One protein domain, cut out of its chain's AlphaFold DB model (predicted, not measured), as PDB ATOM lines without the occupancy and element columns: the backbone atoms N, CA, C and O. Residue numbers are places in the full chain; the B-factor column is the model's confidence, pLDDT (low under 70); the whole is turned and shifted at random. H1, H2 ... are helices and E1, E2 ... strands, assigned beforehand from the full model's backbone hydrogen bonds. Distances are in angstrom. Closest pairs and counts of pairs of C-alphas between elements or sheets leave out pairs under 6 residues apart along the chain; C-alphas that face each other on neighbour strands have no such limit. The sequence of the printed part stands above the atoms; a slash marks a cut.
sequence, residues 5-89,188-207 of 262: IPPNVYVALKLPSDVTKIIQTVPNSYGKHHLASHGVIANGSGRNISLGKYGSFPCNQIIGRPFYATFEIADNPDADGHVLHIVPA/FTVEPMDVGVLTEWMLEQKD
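Overview. This is residues 5 to 89 and 188 to 207 of the 262 residues of the protein "tRNA (adenine(58)-N(1))-methyltransferase non-catalytic subunit TRM6" of Trichophyton rubrum (strain ATCC MYA-4607 / CBS 118892) (UniProt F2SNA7). Little here is regular structure: a small, strongly twisted sheet of five strands has H1 across its E2 and E1 end, the hairpin E3 and E4 meets E5 and E6 through E4, and residues 25 to 47 make a wide loop. The printed part has 105 residues, E1 to E7 then H1, class mixed, under half in named elements; the antiparallel order is E2, E1, E7, E5, E6. It is compact, radius of gyration of the C-alphas 13.7 A, spans 42 by 36 by 26 A.

Arrangement. E1, residues 10 to 14, and E2, 20 to 24, form a hairpin; N 13 and O 21 are 2.8 A apart. So do E3, 48 to 50, and E4, 56 to 58, with N 49 and O 57 at 2.8 A. E5, 70 to 73, and E6, 84 to 86, form the third, N 72 and O 85 at 2.8 A. E7, 188 to 192, is antiparallel to E5, N 71 and O 188 at 2.8 A, and to E1, N 14 and O 189 at 2.8 A. H1, 195 to 206, is on the sheet, in two layers, over E2 and E1 at a height of 9.5 A; its closest C-alphas to E2 are Trp 201 and Thr 20, 6.5 A. In H1, 7 of 8 O i to N i+4 pairs are within hydrogen-bond range.

Along the chain. E1 begins at C-alpha 10 (-10.652, 30.324, -4.502); H1, 14.8 A long, ends at C-alpha 206 (2.085, 39.443, -4.765).

Size, cuts and confidence. Residues 90 to 187 are not printed, a gap of 13.8 A between C-alphas 89 and 188. Links E2 to E3 and E4 to E5 are long. Residues 29 to 47 have pLDDT under 70.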
ATOM      1  N   ILE A   5     -18.828  28.548   2.554       93.62
ATOM      2  CA  ILE A   5     -17.639  28.263   1.751       93.62
ATOM      3  C   ILE A   5     -17.924  27.078   0.805       93.62
ATOM      4  O   ILE A   5     -18.108  25.951   1.284       93.62
ATOM      5  N   PRO A   6     -17.976  27.300  -0.523       91.38
ATOM      6  CA  PRO A   6     -18.189  26.236  -1.496       91.38
ATOM      7  C   PRO A   6     -16.951  25.343  -1.658       91.38
ATOM      8  O   PRO A   6     -15.840  25.750  -1.323       91.38
ATOM      9  N   PRO A   7     -17.108  24.145  -2.237       91.25
ATOM     10  CA  PRO A   7     -15.992  23.378  -2.774       91.25
ATOM     11  C   PRO A   7     -15.473  23.966  -4.102       91.25
ATOM     12  O   PRO A   7     -16.207  24.595  -4.857       91.25
ATOM     13  N   ASN A   8     -14.214  23.675  -4.424       89.56
ATOM     14  CA  ASN A   8     -13.481  24.001  -5.658       89.56
ATOM     15  C   ASN A   8     -13.367  25.488  -6.037       89.56
ATOM     16  O   ASN A   8     -13.043  25.793  -7.185       89.56
ATOM     17  N   VAL A   9     -13.558  26.409  -5.094       90.94
ATOM     18  CA  VAL A   9     -13.416  27.852  -5.325       90.94
ATOM     19  C   VAL A   9     -12.136  28.405  -4.708       90.94
ATOM     20  O   VAL A   9     -11.538  27.791  -3.825       90.94
ATOM     21  N   TYR A  10     -11.707  29.575  -5.171       92.56
ATOM     22  CA  TYR A  10     -10.652  30.324  -4.502       92.56
ATOM     23  C   TYR A  10     -11.233  31.120  -3.336       92.56
ATOM     24  O   TYR A  10     -12.281  31.750  -3.470       92.56
ATOM     25  N   VAL A  11     -10.539  31.093  -2.203       94.19
ATOM     26  CA  VAL A  11     -10.873  31.868  -1.005       94.19
ATOM     27  C   VAL A  11      -9.622  32.550  -0.468       94.19
ATOM     28  O   VAL A  11      -8.498  32.087  -0.695       94.19
ATOM     29  N   ALA A  12      -9.827  33.655   0.236       95.12
ATOM     30  CA  ALA A  12      -8.773  34.392   0.906       95.12
ATOM     31  C   ALA A  12      -8.750  34.013   2.392       95.12
ATOM     32  O   ALA A  12      -9.774  34.028   3.068       95.12
ATOM     33  N   LEU A  13      -7.577  33.651   2.904       95.38
ATOM     34  CA  LEU A  13      -7.345  33.407   4.324       95.38
ATOM     35  C   LEU A  13      -6.587  34.592   4.906       95.38
ATOM     36  O   LEU A  13      -5.384  34.734   4.668       95.38
ATOM     37  N   LYS A  14      -7.287  35.427   5.668       94.62
ATOM     38  CA  LYS A  14      -6.712  36.581   6.352       94.62
ATOM     39  C   LYS A  14      -6.092  36.133   7.668       94.62
ATOM     40  O   LYS A  14      -6.768  35.600   8.551       94.62
ATOM     41  N   LEU A  15      -4.780  36.294   7.778       93.38
ATOM     42  CA  LEU A  15      -4.018  35.932   8.967       93.38
ATOM     43  C   LEU A  15      -3.978  37.108   9.948       93.38
ATOM     44  O   LEU A  15      -3.998  38.259   9.516       93.38
ATOM     45  N   PRO A  16      -3.780  36.851  11.252       89.81
ATOM     46  CA  PRO A  16      -3.602  37.894  12.246       89.81
ATOM     47  C   PRO A  16      -2.463  38.843  11.899       89.81
ATOM     48  O   PRO A  16      -2.521  39.985  12.297       89.81
ATOM     49  N   SER A  17      -1.442  38.420  11.146       87.19
ATOM     50  CA  SER A  17      -0.355  39.287  10.660       87.19
ATOM     51  C   SER A  17      -0.741  40.236   9.520       87.19
ATOM     52  O   SER A  17       0.164  40.811   8.930       87.19
ATOM     53  N   ASP A  18      -2.026  40.351   9.184       87.06
ATOM     54  CA  ASP A  18      -2.563  41.115   8.044       87.06
ATOM     55  C   ASP A  18      -2.088  40.584   6.676       87.06
ATOM     56  O   ASP A  18      -2.251  41.212   5.641       87.06
ATOM     57  N   VAL A  19      -1.527  39.371   6.666       91.62
ATOM     58  CA  VAL A  19      -1.133  38.657   5.447       91.62
ATOM     59  C   VAL A  19      -2.318  37.828   4.970       91.62
ATOM     60  O   VAL A  19      -2.933  37.107   5.757       91.62
ATOM     61  N   THR A  20      -2.584  37.862   3.674       93.56
ATOM     62  CA  THR A  20      -3.713  37.210   3.017       93.56
ATOM     63  C   THR A  20      -3.192  36.080   2.142       93.56
ATOM     64  O   THR A  20      -2.481  36.284   1.162       93.56
ATOM     65  N   LYS A  21      -3.545  34.841   2.475       92.38
ATOM     66  CA  LYS A  21      -3.198  33.686   1.642       92.38
ATOM     67  C   LYS A  21      -4.366  33.309   0.749       92.38
ATOM     68  O   LYS A  21      -5.433  32.968   1.244       92.38
ATOM     69  N   ILE A  22      -4.141  33.296  -0.561       93.06
ATOM     70  CA  ILE A  22      -5.113  32.774  -1.522       93.06
ATOM     71  C   ILE A  22      -4.933  31.265  -1.659       93.06
ATOM     72  O   ILE A  22      -3.835  30.784  -1.956       93.06
ATOM     73  N   ILE A  23      -6.020  30.522  -1.469       91.50
ATOM     74  CA  ILE A  23      -6.043  29.066  -1.622       91.50
ATOM     75  C   ILE A  23      -7.265  28.624  -2.423       91.50
ATOM     76  O   ILE A  23      -8.272  29.324  -2.468       91.50
ATOM     77  N   GLN A  24      -7.188  27.437  -3.019       91.00
ATOM     78  CA  GLN A  24      -8.348  26.770  -3.604       91.00
ATOM     79  C   GLN A  24      -8.895  25.735  -2.617       91.00
ATOM     80  O   GLN A  24      -8.142  24.889  -2.128       91.00
ATOM     81  N   THR A  25     -10.197  25.779  -2.348       89.81
ATOM     82  CA  THR A  25     -10.887  24.822  -1.477       89.81
ATOM     83  C   THR A  25     -11.073  23.496  -2.210       89.81
ATOM     84  O   THR A  25     -12.048  23.329  -2.932       89.81
ATOM     85  N   VAL A  26     -10.157  22.540  -2.088       87.44
ATOM     86  CA  VAL A  26     -10.281  21.241  -2.773       87.44
ATOM     87  C   VAL A  26     -10.854  20.205  -1.799       87.44
ATOM     88  O   VAL A  26     -10.174  19.866  -0.828       87.44
ATOM     89  N   PRO A  27     -12.074  19.680  -2.027       84.44
ATOM     90  CA  PRO A  27     -12.627  18.612  -1.201       84.44
ATOM     91  C   PRO A  27     -11.808  17.342  -1.359       84.44
ATOM     92  O   PRO A  27     -11.457  16.989  -2.484       84.44
ATOM     93  N   ASN A  28     -11.594  16.614  -0.261       70.62
ATOM     94  CA  ASN A  28     -11.045  15.258  -0.264       70.62
ATOM     95  C   ASN A  28      -9.874  15.123  -1.237       70.62
ATOM     96  O   ASN A  28      -9.909  14.328  -2.173       70.62
ATOM     97  N   SER A  29      -8.857  15.945  -1.037       57.69
ATOM     98  CA  SER A  29      -7.609  15.960  -1.788       57.69
ATOM     99  C   SER A  29      -6.805  14.676  -1.547       57.69
ATOM    100  O   SER A  29      -5.730  14.651  -0.949       57.69
ATOM    101  N   TYR A  30      -7.357  13.567  -2.031       43.38
ATOM    102  CA  TYR A  30      -6.659  12.326  -2.278       43.38
ATOM    103  C   TYR A  30      -5.598  12.615  -3.329       43.38
ATOM    104  O   TYR A  30      -5.884  13.242  -4.348       43.38
ATOM    105  N   GLY A  31      -4.368  12.189  -3.044       40.16
ATOM    106  CA  GLY A  31      -3.195  12.439  -3.865       40.16
ATOM    107  C   GLY A  31      -3.467  12.287  -5.360       40.16
ATOM    108  O   GLY A  31      -3.468  11.190  -5.904       40.16
ATOM    109  N   LYS A  32      -3.625  13.420  -6.038       36.75
ATOM    110  CA  LYS A  32      -3.166  13.589  -7.404       36.75
ATOM    111  C   LYS A  32      -2.138  14.695  -7.351       36.75
ATOM    112  O   LYS A  32      -2.451  15.841  -7.046       36.75
ATOM    113  N   HIS A  33      -0.897  14.303  -7.599       37.41
ATOM    114  CA  HIS A  33       0.191  15.188  -7.974       37.41
ATOM    115  C   HIS A  33      -0.279  15.927  -9.241       37.41
ATOM    116  O   HIS A  33      -0.090  15.440 -10.353       37.41
ATOM    117  N   HIS A  34      -1.012  17.034  -9.096       40.28
ATOM    118  CA  HIS A  34      -1.333  17.870 -10.242       40.28
ATOM    119  C   HIS A  34      -0.005  18.459 -10.698       40.28
ATOM    120  O   HIS A  34       0.660  19.172  -9.946       40.28
ATOM    121  N   LEU A  35       0.411  18.051 -11.897       37.69
ATOM    122  CA  LEU A  35       1.584  18.550 -12.596       37.69
ATOM    123  C   LEU A  35       1.559  20.080 -12.498       37.69
ATOM    124  O   LEU A  35       0.629  20.718 -12.991       37.69
ATOM    125  N   ALA A  36       2.523  20.648 -11.779       40.16
ATOM    126  CA  ALA A  36       2.612  22.077 -11.562       40.16
ATOM    127  C   ALA A  36       2.879  22.771 -12.904       40.16
ATOM    128  O   ALA A  36       4.020  22.867 -13.347       40.16
ATOM    129  N   SER A  37       1.828  23.266 -13.552       36.88
ATOM    130  CA  SER A  37       1.940  24.280 -14.594       36.88
ATOM    131  C   SER A  37       1.521  25.620 -13.993       36.88
ATOM    132  O   SER A  37       0.339  25.865 -13.774       36.88
ATOM    133  N   HIS A  38       2.525  26.461 -13.738       35.62
ATOM    134  CA  HIS A  38       2.452  27.865 -13.320       35.62
ATOM    135  C   HIS A  38       1.954  28.197 -11.895       35.62
ATOM    136  O   HIS A  38       0.785  28.466 -11.664       35.62
ATOM    137  N   GLY A  39       2.928  28.377 -10.990       36.34
ATOM    138  CA  GLY A  39       2.999  29.542 -10.093       36.34
ATOM    139  C   GLY A  39       2.208  29.512  -8.778       36.34
ATOM    140  O   GLY A  39       0.991  29.585  -8.776       36.34
ATOM    141  N   VAL A  40       2.943  29.556  -7.657       42.47
ATOM    142  CA  VAL A  40       2.560  30.176  -6.365       42.47
ATOM    143  C   VAL A  40       1.142  29.849  -5.860       42.47
ATOM    144  O   VAL A  40       0.365  30.743  -5.542       42.47
ATOM    145  N   ILE A  41       0.788  28.568  -5.750       44.94
ATOM    146  CA  ILE A  41      -0.393  28.145  -4.980       44.94
ATOM    147  C   ILE A  41       0.106  27.264  -3.839       44.94
ATOM    148  O   ILE A  41       0.738  26.236  -4.069       44.94
ATOM    149  N   ALA A  42      -0.156  27.690  -2.603       46.50
ATOM    150  CA  ALA A  42       0.367  27.117  -1.361       46.50
ATOM    151  C   ALA A  42      -0.170  25.710  -1.011       46.50
ATOM    152  O   ALA A  42      -0.136  25.312   0.151       46.50
ATOM    153  N   ASN A  43      -0.650  24.937  -1.986       45.56
ATOM    154  CA  ASN A  43      -1.098  23.561  -1.773       45.56
ATOM    155  C   ASN A  43       0.094  22.596  -1.887       45.56
ATOM    156  O   ASN A  43       0.172  21.764  -2.791       45.56
ATOM    157  N   GLY A  44       1.046  22.717  -0.960       42.66
ATOM    158  CA  GLY A  44       2.042  21.677  -0.713       42.66
ATOM    159  C   GLY A  44       1.368  20.500  -0.010       42.66
ATOM    160  O   GLY A  44       1.031  20.610   1.161       42.66
ATOM    161  N   SER A  45       1.169  19.389  -0.731       47.12
ATOM    162  CA  SER A  45       0.346  18.233  -0.333       47.12
ATOM    163  C   SER A  45      -1.129  18.606  -0.160       47.12
ATOM    164  O   SER A  45      -1.550  19.067   0.894       47.12
ATOM    165  N   GLY A  46      -1.936  18.399  -1.208       52.62
ATOM    166  CA  GLY A  46      -3.319  18.888  -1.285       52.62
ATOM    167  C   GLY A  46      -4.213  18.558  -0.085       52.62
ATOM    168  O   GLY A  46      -5.225  19.228   0.090       52.62
ATOM    169  N   ARG A  47      -3.850  17.573   0.752       66.25
ATOM    170  CA  ARG A  47      -4.579  17.143   1.955       66.25
ATOM    171  C   ARG A  47      -4.750  18.250   3.007       66.25
ATOM    172  O   ARG A  47      -5.842  18.372   3.563       66.25
ATOM    173  N   ASN A  48      -3.716  19.061   3.252       81.69
ATOM    174  CA  ASN A  48      -3.695  20.043   4.341       81.69
ATOM    175  C   ASN A  48      -3.298  21.439   3.836       81.69
ATOM    176  O   ASN A  48      -2.365  21.588   3.052       81.69
ATOM    177  N   ILE A  49      -3.968  22.471   4.344       88.38
ATOM    178  CA  ILE A  49      -3.595  23.873   4.139       88.38
ATOM    179  C   ILE A  49      -2.583  24.250   5.217       88.38
ATOM    180  O   ILE A  49      -2.865  24.114   6.407       88.38
ATOM    181  N   SER A  50      -1.411  24.747   4.811       89.44
ATOM    182  CA  SER A  50      -0.373  25.213   5.734       89.44
ATOM    183  C   SER A  50      -0.340  26.738   5.842       89.44
ATOM    184  O   SER A  50      -0.105  27.473   4.872       89.44
ATOM    185  N   LEU A  51      -0.516  27.240   7.062       89.94
ATOM    186  CA  LEU A  51      -0.444  28.663   7.389       89.94
ATOM    187  C   LEU A  51       0.928  29.066   7.958       89.94
ATOM    188  O   LEU A  51       1.109  30.195   8.407       89.94
ATOM    189  N   GLY A  52       1.936  28.194   7.856       87.62
ATOM    190  CA  GLY A  52       3.274  28.448   8.394       87.62
ATOM    191  C   GLY A  52       3.258  28.398   9.920       87.62
ATOM    192  O   GLY A  52       2.880  27.382  10.492       87.62
ATOM    193  N   LYS A  53       3.631  29.500  10.584       86.06
ATOM    194  CA  LYS A  53       3.699  29.560  12.058       86.06
ATOM    195  C   LYS A  53       2.353  29.348  12.762       86.06
ATOM    196  O   LYS A  53       2.361  29.058  13.945       86.06
ATOM    197  N   TYR A  54       1.234  29.547  12.063       87.81
ATOM    198  CA  TYR A  54      -0.112  29.389  12.624       87.81
ATOM    199  C   TYR A  54      -0.615  27.937  12.560       87.81
ATOM    200  O   TYR A  54      -1.757  27.679  12.905       87.81
ATOM    201  N   GLY A  55       0.204  26.997  12.080       88.12
ATOM    202  CA  GLY A  55      -0.163  25.589  11.972       88.12
ATOM    203  C   GLY A  55      -0.742  25.204  10.611       88.12
ATOM    204  O   GLY A  55      -0.611  25.919   9.609       88.12
ATOM    205  N   SER A  56      -1.344  24.018  10.564       88.69
ATOM    206  CA  SER A  56      -1.936  23.448   9.355       88.69
ATOM    207  C   SER A  56      -3.220  22.704   9.677       88.69
ATOM    208  O   SER A  56      -3.298  22.062  10.719       88.69
ATOM    209  N   PHE A  57      -4.183  22.723   8.761       90.25
ATOM    210  CA  PHE A  57      -5.468  22.052   8.952       90.25
ATOM    211  C   PHE A  57      -5.956  21.380   7.657       90.25
ATOM    212  O   PHE A  57      -5.565  21.795   6.560       90.25
ATOM    213  N   PRO A  58      -6.817  20.349   7.733       89.69
ATOM    214  CA  PRO A  58      -7.392  19.721   6.545       89.69
ATOM    215  C   PRO A  58      -8.382  20.648   5.827       89.69
ATOM    216  O   PRO A  58      -9.299  21.181   6.453       89.69
ATOM    217  N   CYS A  59      -8.271  20.779   4.500       88.44
ATOM    218  CA  CYS A  59      -9.116  21.694   3.711       88.44
ATOM    219  C   CYS A  59     -10.623  21.435   3.872       88.44
ATOM    220  O   CYS A  59     -11.416  22.370   3.928       88.44
ATOM    221  N   ASN A  60     -11.019  20.176   4.055       89.06
ATOM    222  CA  ASN A  60     -12.415  19.803   4.274       89.06
ATOM    223  C   ASN A  60     -13.065  20.490   5.480       89.06
ATOM    224  O   ASN A  60     -14.278  20.653   5.488       89.06
ATOM    225  N   GLN A  61     -12.288  20.883   6.495       90.75
ATOM    226  CA  GLN A  61     -12.856  21.423   7.730       90.75
ATOM    227  C   GLN A  61     -13.414  22.844   7.571       90.75
ATOM    228  O   GLN A  61     -14.239  23.243   8.388       90.75
ATOM    229  N   ILE A  62     -13.016  23.586   6.529       92.31
ATOM    230  CA  ILE A  62     -13.577  24.915   6.222       92.31
ATOM    231  C   ILE A  62     -14.747  24.856   5.231       92.31
ATOM    232  O   ILE A  62     -15.551  25.781   5.186       92.31
ATOM    233  N   ILE A  63     -14.872  23.785   4.443       91.69
ATOM    234  CA  ILE A  63     -15.927  23.665   3.428       91.69
ATOM    235  C   ILE A  63     -17.289  23.543   4.121       91.69
ATOM    236  O   ILE A  63     -17.452  22.779   5.069       91.69
ATOM    237  N   GLY A  64     -18.273  24.313   3.654       91.69
ATOM    238  CA  GLY A  64     -19.613  24.376   4.244       91.69
ATOM    239  C   GLY A  64     -19.729  25.273   5.481       91.69
ATOM    240  O   GLY A  64     -20.845  25.537   5.925       91.69
ATOM    241  N   ARG A  65     -18.618  25.800   6.013       93.12
ATOM    242  CA  ARG A  65     -18.644  26.788   7.102       93.12
ATOM    243  C   ARG A  65     -18.944  28.198   6.564       93.12
ATOM    244  O   ARG A  65     -18.739  28.440   5.372       93.12
ATOM    245  N   PRO A  66     -19.472  29.122   7.386       94.69
ATOM    246  CA  PRO A  66     -19.780  30.479   6.937       94.69
ATOM    247  C   PRO A  66     -18.518  31.272   6.571       94.69
ATOM    248  O   PRO A  66     -17.459  31.093   7.175       94.69
ATOM    249  N   PHE A  67     -18.651  32.175   5.596       94.00
ATOM    250  CA  PHE A  67     -17.640  33.203   5.336       94.00
ATOM    251  C   PHE A  67     -17.564  34.208   6.493       94.00
ATOM    252  O   PHE A  67     -18.504  34.340   7.274       94.00
ATOM    253  N   TYR A  68     -16.438  34.916   6.585       93.75
ATOM    254  CA  TYR A  68     -16.111  35.908   7.618       93.75
ATOM    255  C   TYR A  68     -16.021  35.354   9.047       93.75
ATOM    256  O   TYR A  68     -15.773  36.107   9.985       93.75
ATOM    257  N   ALA A  69     -16.156  34.039   9.228       93.50
ATOM    258  CA  ALA A  69     -15.863  33.399  10.498       93.50
ATOM    259  C   ALA A  69     -14.349  33.359  10.745       93.50
ATOM    260  O   ALA A  69     -13.563  32.997   9.862       93.50
ATOM    261  N   THR A  70     -13.957  33.700  11.972       94.81
ATOM    262  CA  THR A  70     -12.596  33.503  12.467       94.81
ATOM    263  C   THR A  70     -12.484  32.115  13.079       94.81
ATOM    264  O   THR A  70     -13.259  31.741  13.959       94.81
ATOM    265  N   PHE A  71     -11.507  31.354  12.610       94.62
ATOM    266  CA  PHE A  71     -11.183  30.025  13.095       94.62
ATOM    267  C   PHE A  71      -9.940  30.082  13.970       94.62
ATOM    268  O   PHE A  71      -8.976  30.759  13.622       94.62
ATOM    269  N   GLU A  72      -9.959  29.354  15.079       92.44
ATOM    270  CA  GLU A  72      -8.803  29.049  15.917       92.44
ATOM    271  C   GLU A  72      -8.380  27.604  15.628       92.44
ATOM    272  O   GLU A  72      -9.214  26.693  15.622       92.44
ATOM    273  N   ILE A  73      -7.100  27.417  15.299       91.50
ATOM    274  CA  ILE A  73      -6.502  26.105  15.045       91.50
ATOM    275  C   ILE A  73      -6.072  25.528  16.390       91.50
ATOM    276  O   ILE A  73      -5.178  26.083  17.029       91.50
ATOM    277  N   ALA A  74      -6.704  24.430  16.794       86.44
ATOM    278  CA  ALA A  74      -6.296  23.656  17.955       86.44
ATOM    279  C   ALA A  74      -5.026  22.855  17.652       86.44
ATOM    280  O   ALA A  74      -4.832  22.360  16.537       86.44
ATOM    281  N   ASP A  75      -4.177  22.700  18.668       80.62
ATOM    282  CA  ASP A  75      -2.940  21.925  18.549       80.62
ATOM    283  C   ASP A  75      -3.225  20.414  18.456       80.62
ATOM    284  O   ASP A  75      -2.513  19.685  17.762       80.62
ATOM    285  N   ASN A  76      -4.309  19.954  19.092       81.25
ATOM    286  CA  ASN A  76      -4.773  18.570  19.055       81.25
ATOM    287  C   ASN A  76      -6.178  18.467  18.446       81.25
ATOM    288  O   ASN A  76      -6.996  19.362  18.643       81.25
ATOM    289  N   PRO A  77      -6.480  17.377  17.721       82.44
ATOM    290  CA  PRO A  77      -7.821  17.136  17.216       82.44
ATOM    291  C   PRO A  77      -8.797  16.778  18.342       82.44
ATOM    292  O   PRO A  77      -8.457  16.026  19.257       82.44
ATOM    293  N   ASP A  78     -10.033  17.246  18.205       82.69
ATOM    294  CA  ASP A  78     -11.177  16.828  19.014       82.69
ATOM    295  C   ASP A  78     -11.461  15.324  18.880       82.69
ATOM    296  O   ASP A  78     -10.946  14.643  17.987       82.69
ATOM    297  N   ALA A  79     -12.381  14.818  19.708       79.62
ATOM    298  CA  ALA A  79     -12.900  13.450  19.621       79.62
ATOM    299  C   ALA A  79     -13.378  13.069  18.201       79.62
ATOM    300  O   ALA A  79     -13.197  11.930  17.775       79.62
ATOM    301  N   ASP A  80     -13.913  14.040  17.453       78.69
ATOM    302  CA  ASP A  80     -14.400  13.871  16.079       78.69
ATOM    303  C   ASP A  80     -13.319  14.111  15.000       78.69
ATOM    304  O   ASP A  80     -13.588  14.048  13.799       78.69
ATOM    305  N   GLY A  81     -12.074  14.401  15.396       80.75
ATOM    306  CA  GLY A  81     -10.966  14.677  14.477       80.75
ATOM    307  C   GLY A  81     -10.919  16.115  13.938       80.75
ATOM    308  O   GLY A  81     -10.159  16.407  13.006       80.75
ATOM    309  N   HIS A  82     -11.739  17.019  14.478       84.69
ATOM    310  CA  HIS A  82     -11.744  18.435  14.115       84.69
ATOM    311  C   HIS A  82     -10.610  19.187  14.811       84.69
ATOM    312  O   HIS A  82     -10.342  18.958  15.978       84.69
ATOM    313  N   VAL A  83      -9.937  20.079  14.081       88.31
ATOM    314  CA  VAL A  83      -8.870  20.947  14.616       88.31
ATOM    315  C   VAL A  83      -9.238  22.428  14.508       88.31
ATOM    316  O   VAL A  83      -8.431  23.289  14.832       88.31
ATOM    317  N   LEU A  84     -10.428  22.743  13.984       91.94
ATOM    318  CA  LEU A  84     -10.888  24.110  13.753       91.94
ATOM    319  C   LEU A  84     -12.108  24.444  14.605       91.94
ATOM    320  O   LEU A  84     -13.224  23.970  14.334       91.94
ATOM    321  N   HIS A  85     -11.917  25.380  15.526       91.19
ATOM    322  CA  HIS A  85     -12.987  25.954  16.331       91.19
ATOM    323  C   HIS A  85     -13.352  27.336  15.807       91.19
ATOM    324  O   HIS A  85     -12.485  28.118  15.425       91.19
ATOM    325  N   ILE A  86     -14.648  27.639  15.757       92.69
ATOM    326  CA  ILE A  86     -15.109  28.988  15.419       92.69
ATOM    327  C   ILE A  86     -14.968  29.844  16.669       92.69
ATOM    328  O   ILE A  86     -15.502  29.488  17.720       92.69
ATOM    329  N   VAL A  87     -14.287  30.977  16.539       92.88
ATOM    330  CA  VAL A  87     -14.189  31.963  17.611       92.88
ATOM    331  C   VAL A  87     -15.533  32.694  17.719       92.88
ATOM    332  O   VAL A  87     -15.999  33.253  16.720       92.88
ATOM    333  N   PRO A  88     -16.185  32.700  18.894       92.50
ATOM    334  CA  PRO A  88     -17.450  33.400  19.076       92.50
ATOM    335  C   PRO A  88     -17.316  34.910  18.848       92.50
ATOM    336  O   PRO A  88     -16.319  35.527  19.225       92.50
ATOM    337  N   ALA A  89     -18.372  35.534  18.321       88.62
ATOM    338  CA  ALA A  89     -18.399  36.978  18.078       88.62
ATOM    339  C   ALA A  89     -18.176  37.814  19.353       88.62
ATOM    340  O   ALA A  89     -17.611  38.898  19.271       88.62
ATOM    341  N   PHE A 188      -7.257  32.519  12.045       95.44
ATOM    342  CA  PHE A 188      -7.385  33.052  10.686       95.44
ATOM    343  C   PHE A 188      -8.858  33.289  10.338       95.44
ATOM    344  O   PHE A 188      -9.734  32.615  10.871       95.44
ATOM    345  N   THR A 189      -9.137  34.208   9.419       95.38
ATOM    346  CA  THR A 189     -10.496  34.487   8.930       95.38
ATOM    347  C   THR A 189     -10.606  34.093   7.464       95.38
ATOM    348  O   THR A 189      -9.698  34.372   6.679       95.38
ATOM    349  N   VAL A 190     -11.697  33.423   7.086       95.12
ATOM    350  CA  VAL A 190     -11.954  33.059   5.684       95.12
ATOM    351  C   VAL A 190     -12.840  34.113   5.037       95.12
ATOM    352  O   VAL A 190     -13.987  34.289   5.435       95.12
ATOM    353  N   GLU A 191     -12.340  34.764   3.998       94.56
ATOM    354  CA  GLU A 191     -13.070  35.754   3.213       94.56
ATOM    355  C   GLU A 191     -13.331  35.222   1.793       94.56
ATOM    356  O   GLU A 191     -12.524  34.456   1.241       94.56
ATOM    357  N   PRO A 192     -14.478  35.575   1.186       94.19
ATOM    358  CA  PRO A 192     -14.731  35.247  -0.207       94.19
ATOM    359  C   PRO A 192     -13.720  35.968  -1.105       94.19
ATOM    360  O   PRO A 192     -13.258  37.065  -0.798       94.19
ATOM    361  N   MET A 193     -13.384  35.350  -2.235       92.56
ATOM    362  CA  MET A 193     -12.572  36.014  -3.249       92.56
ATOM    363  C   MET A 193     -13.421  37.068  -3.961       92.56
ATOM    364  O   MET A 193     -14.265  36.721  -4.788       92.56
ATOM    365  N   ASP A 194     -13.190  38.332  -3.628       91.69
ATOM    366  CA  ASP A 194     -13.809  39.488  -4.274       91.69
ATOM    367  C   ASP A 194     -12.753  40.336  -4.998       91.69
ATOM    368  O   ASP A 194     -11.549  40.169  -4.783       91.69
ATOM    369  N   VAL A 195     -13.197  41.248  -5.864       92.12
ATOM    370  CA  VAL A 195     -12.329  42.156  -6.624       92.12
ATOM    371  C   VAL A 195     -11.462  42.995  -5.686       92.12
ATOM    372  O   VAL A 195     -10.259  43.093  -5.925       92.12
ATOM    373  N   GLY A 196     -12.029  43.526  -4.599       93.00
ATOM    374  CA  GLY A 196     -11.275  44.313  -3.618       93.00
ATOM    375  C   GLY A 196     -10.190  43.494  -2.922       93.00
ATOM    376  O   GLY A 196      -9.018  43.859  -2.966       93.00
ATOM    377  N   VAL A 197     -10.547  42.316  -2.397       93.75
ATOM    378  CA  VAL A 197      -9.602  41.394  -1.734       93.75
ATOM    379  C   VAL A 197      -8.480  40.960  -2.682       93.75
ATOM    380  O   VAL A 197      -7.311  40.908  -2.298       93.75
ATOM    381  N   LEU A 198      -8.815  40.650  -3.938       94.12
ATOM    382  CA  LEU A 198      -7.828  40.277  -4.946       94.12
ATOM    383  C   LEU A 198      -6.891  41.443  -5.276       94.12
ATOM    384  O   LEU A 198      -5.688  41.230  -5.428       94.12
ATOM    385  N   THR A 199      -7.434  42.653  -5.399       94.31
ATOM    386  CA  THR A 199      -6.664  43.863  -5.711       94.31
ATOM    387  C   THR A 199      -5.701  44.194  -4.577       94.31
ATOM    388  O   THR A 199      -4.509  44.354  -4.832       94.31
ATOM    389  N   GLU A 200      -6.183  44.205  -3.333       93.69
ATOM    390  CA  GLU A 200      -5.365  44.396  -2.130       93.69
ATOM    391  C   GLU A 200      -4.250  43.345  -2.051       93.69
ATOM    392  O   GLU A 200      -3.078  43.682  -1.901       93.69
ATOM    393  N   TRP A 201      -4.572  42.067  -2.273       95.00
ATOM    394  CA  TRP A 201      -3.567  41.004  -2.281       95.00
ATOM    395  C   TRP A 201      -2.518  41.162  -3.394       95.00
ATOM    396  O   TRP A 201      -1.323  40.942  -3.161       95.00
ATOM    397  N   MET A 202      -2.935  41.536  -4.608       94.62
ATOM    398  CA  MET A 202      -2.013  41.783  -5.722       94.62
ATOM    399  C   MET A 202      -1.086  42.965  -5.422       94.62
ATOM    400  O   MET A 202       0.109  42.861  -5.701       94.62
ATOM    401  N   LEU A 203      -1.627  44.037  -4.832       94.00
ATOM    402  CA  LEU A 203      -0.914  45.268  -4.502       94.00
ATOM    403  C   LEU A 203       0.082  45.076  -3.349       94.00
ATOM    404  O   LEU A 203       1.233  45.489  -3.451       94.00
ATOM    405  N   GLU A 204      -0.344  44.448  -2.254       92.50
ATOM    406  CA  GLU A 204       0.449  44.395  -1.021       92.50
ATOM    407  C   GLU A 204       1.391  43.192  -0.946       92.50
ATOM    408  O   GLU A 204       2.455  43.274  -0.333       92.50
ATOM    409  N   GLN A 205       0.998  42.049  -1.520       91.38
ATOM    410  CA  GLN A 205       1.628  40.766  -1.186       91.38
ATOM    411  C   GLN A 205       2.199  40.015  -2.383       91.38
ATOM    412  O   GLN A 205       3.135  39.232  -2.202       91.38
ATOM    413  N   LYS A 206       1.650  40.203  -3.588       91.00
ATOM    414  CA  LYS A 206       2.085  39.443  -4.765       91.00
ATOM    415  C   LYS A 206       3.016  40.224  -5.683       91.00
ATOM    416  O   LYS A 206       4.193  39.895  -5.767       91.00
ATOM    417  N   ASP A 207       2.461  41.152  -6.454       93.38
ATOM    418  CA  ASP A 207       3.180  41.879  -7.498       93.38
ATOM    419  C   ASP A 207       2.358  43.109  -7.916       93.38
ATOM    420  O   ASP A 207       1.493  43.001  -8.799       93.38
TER     421      ASP A 207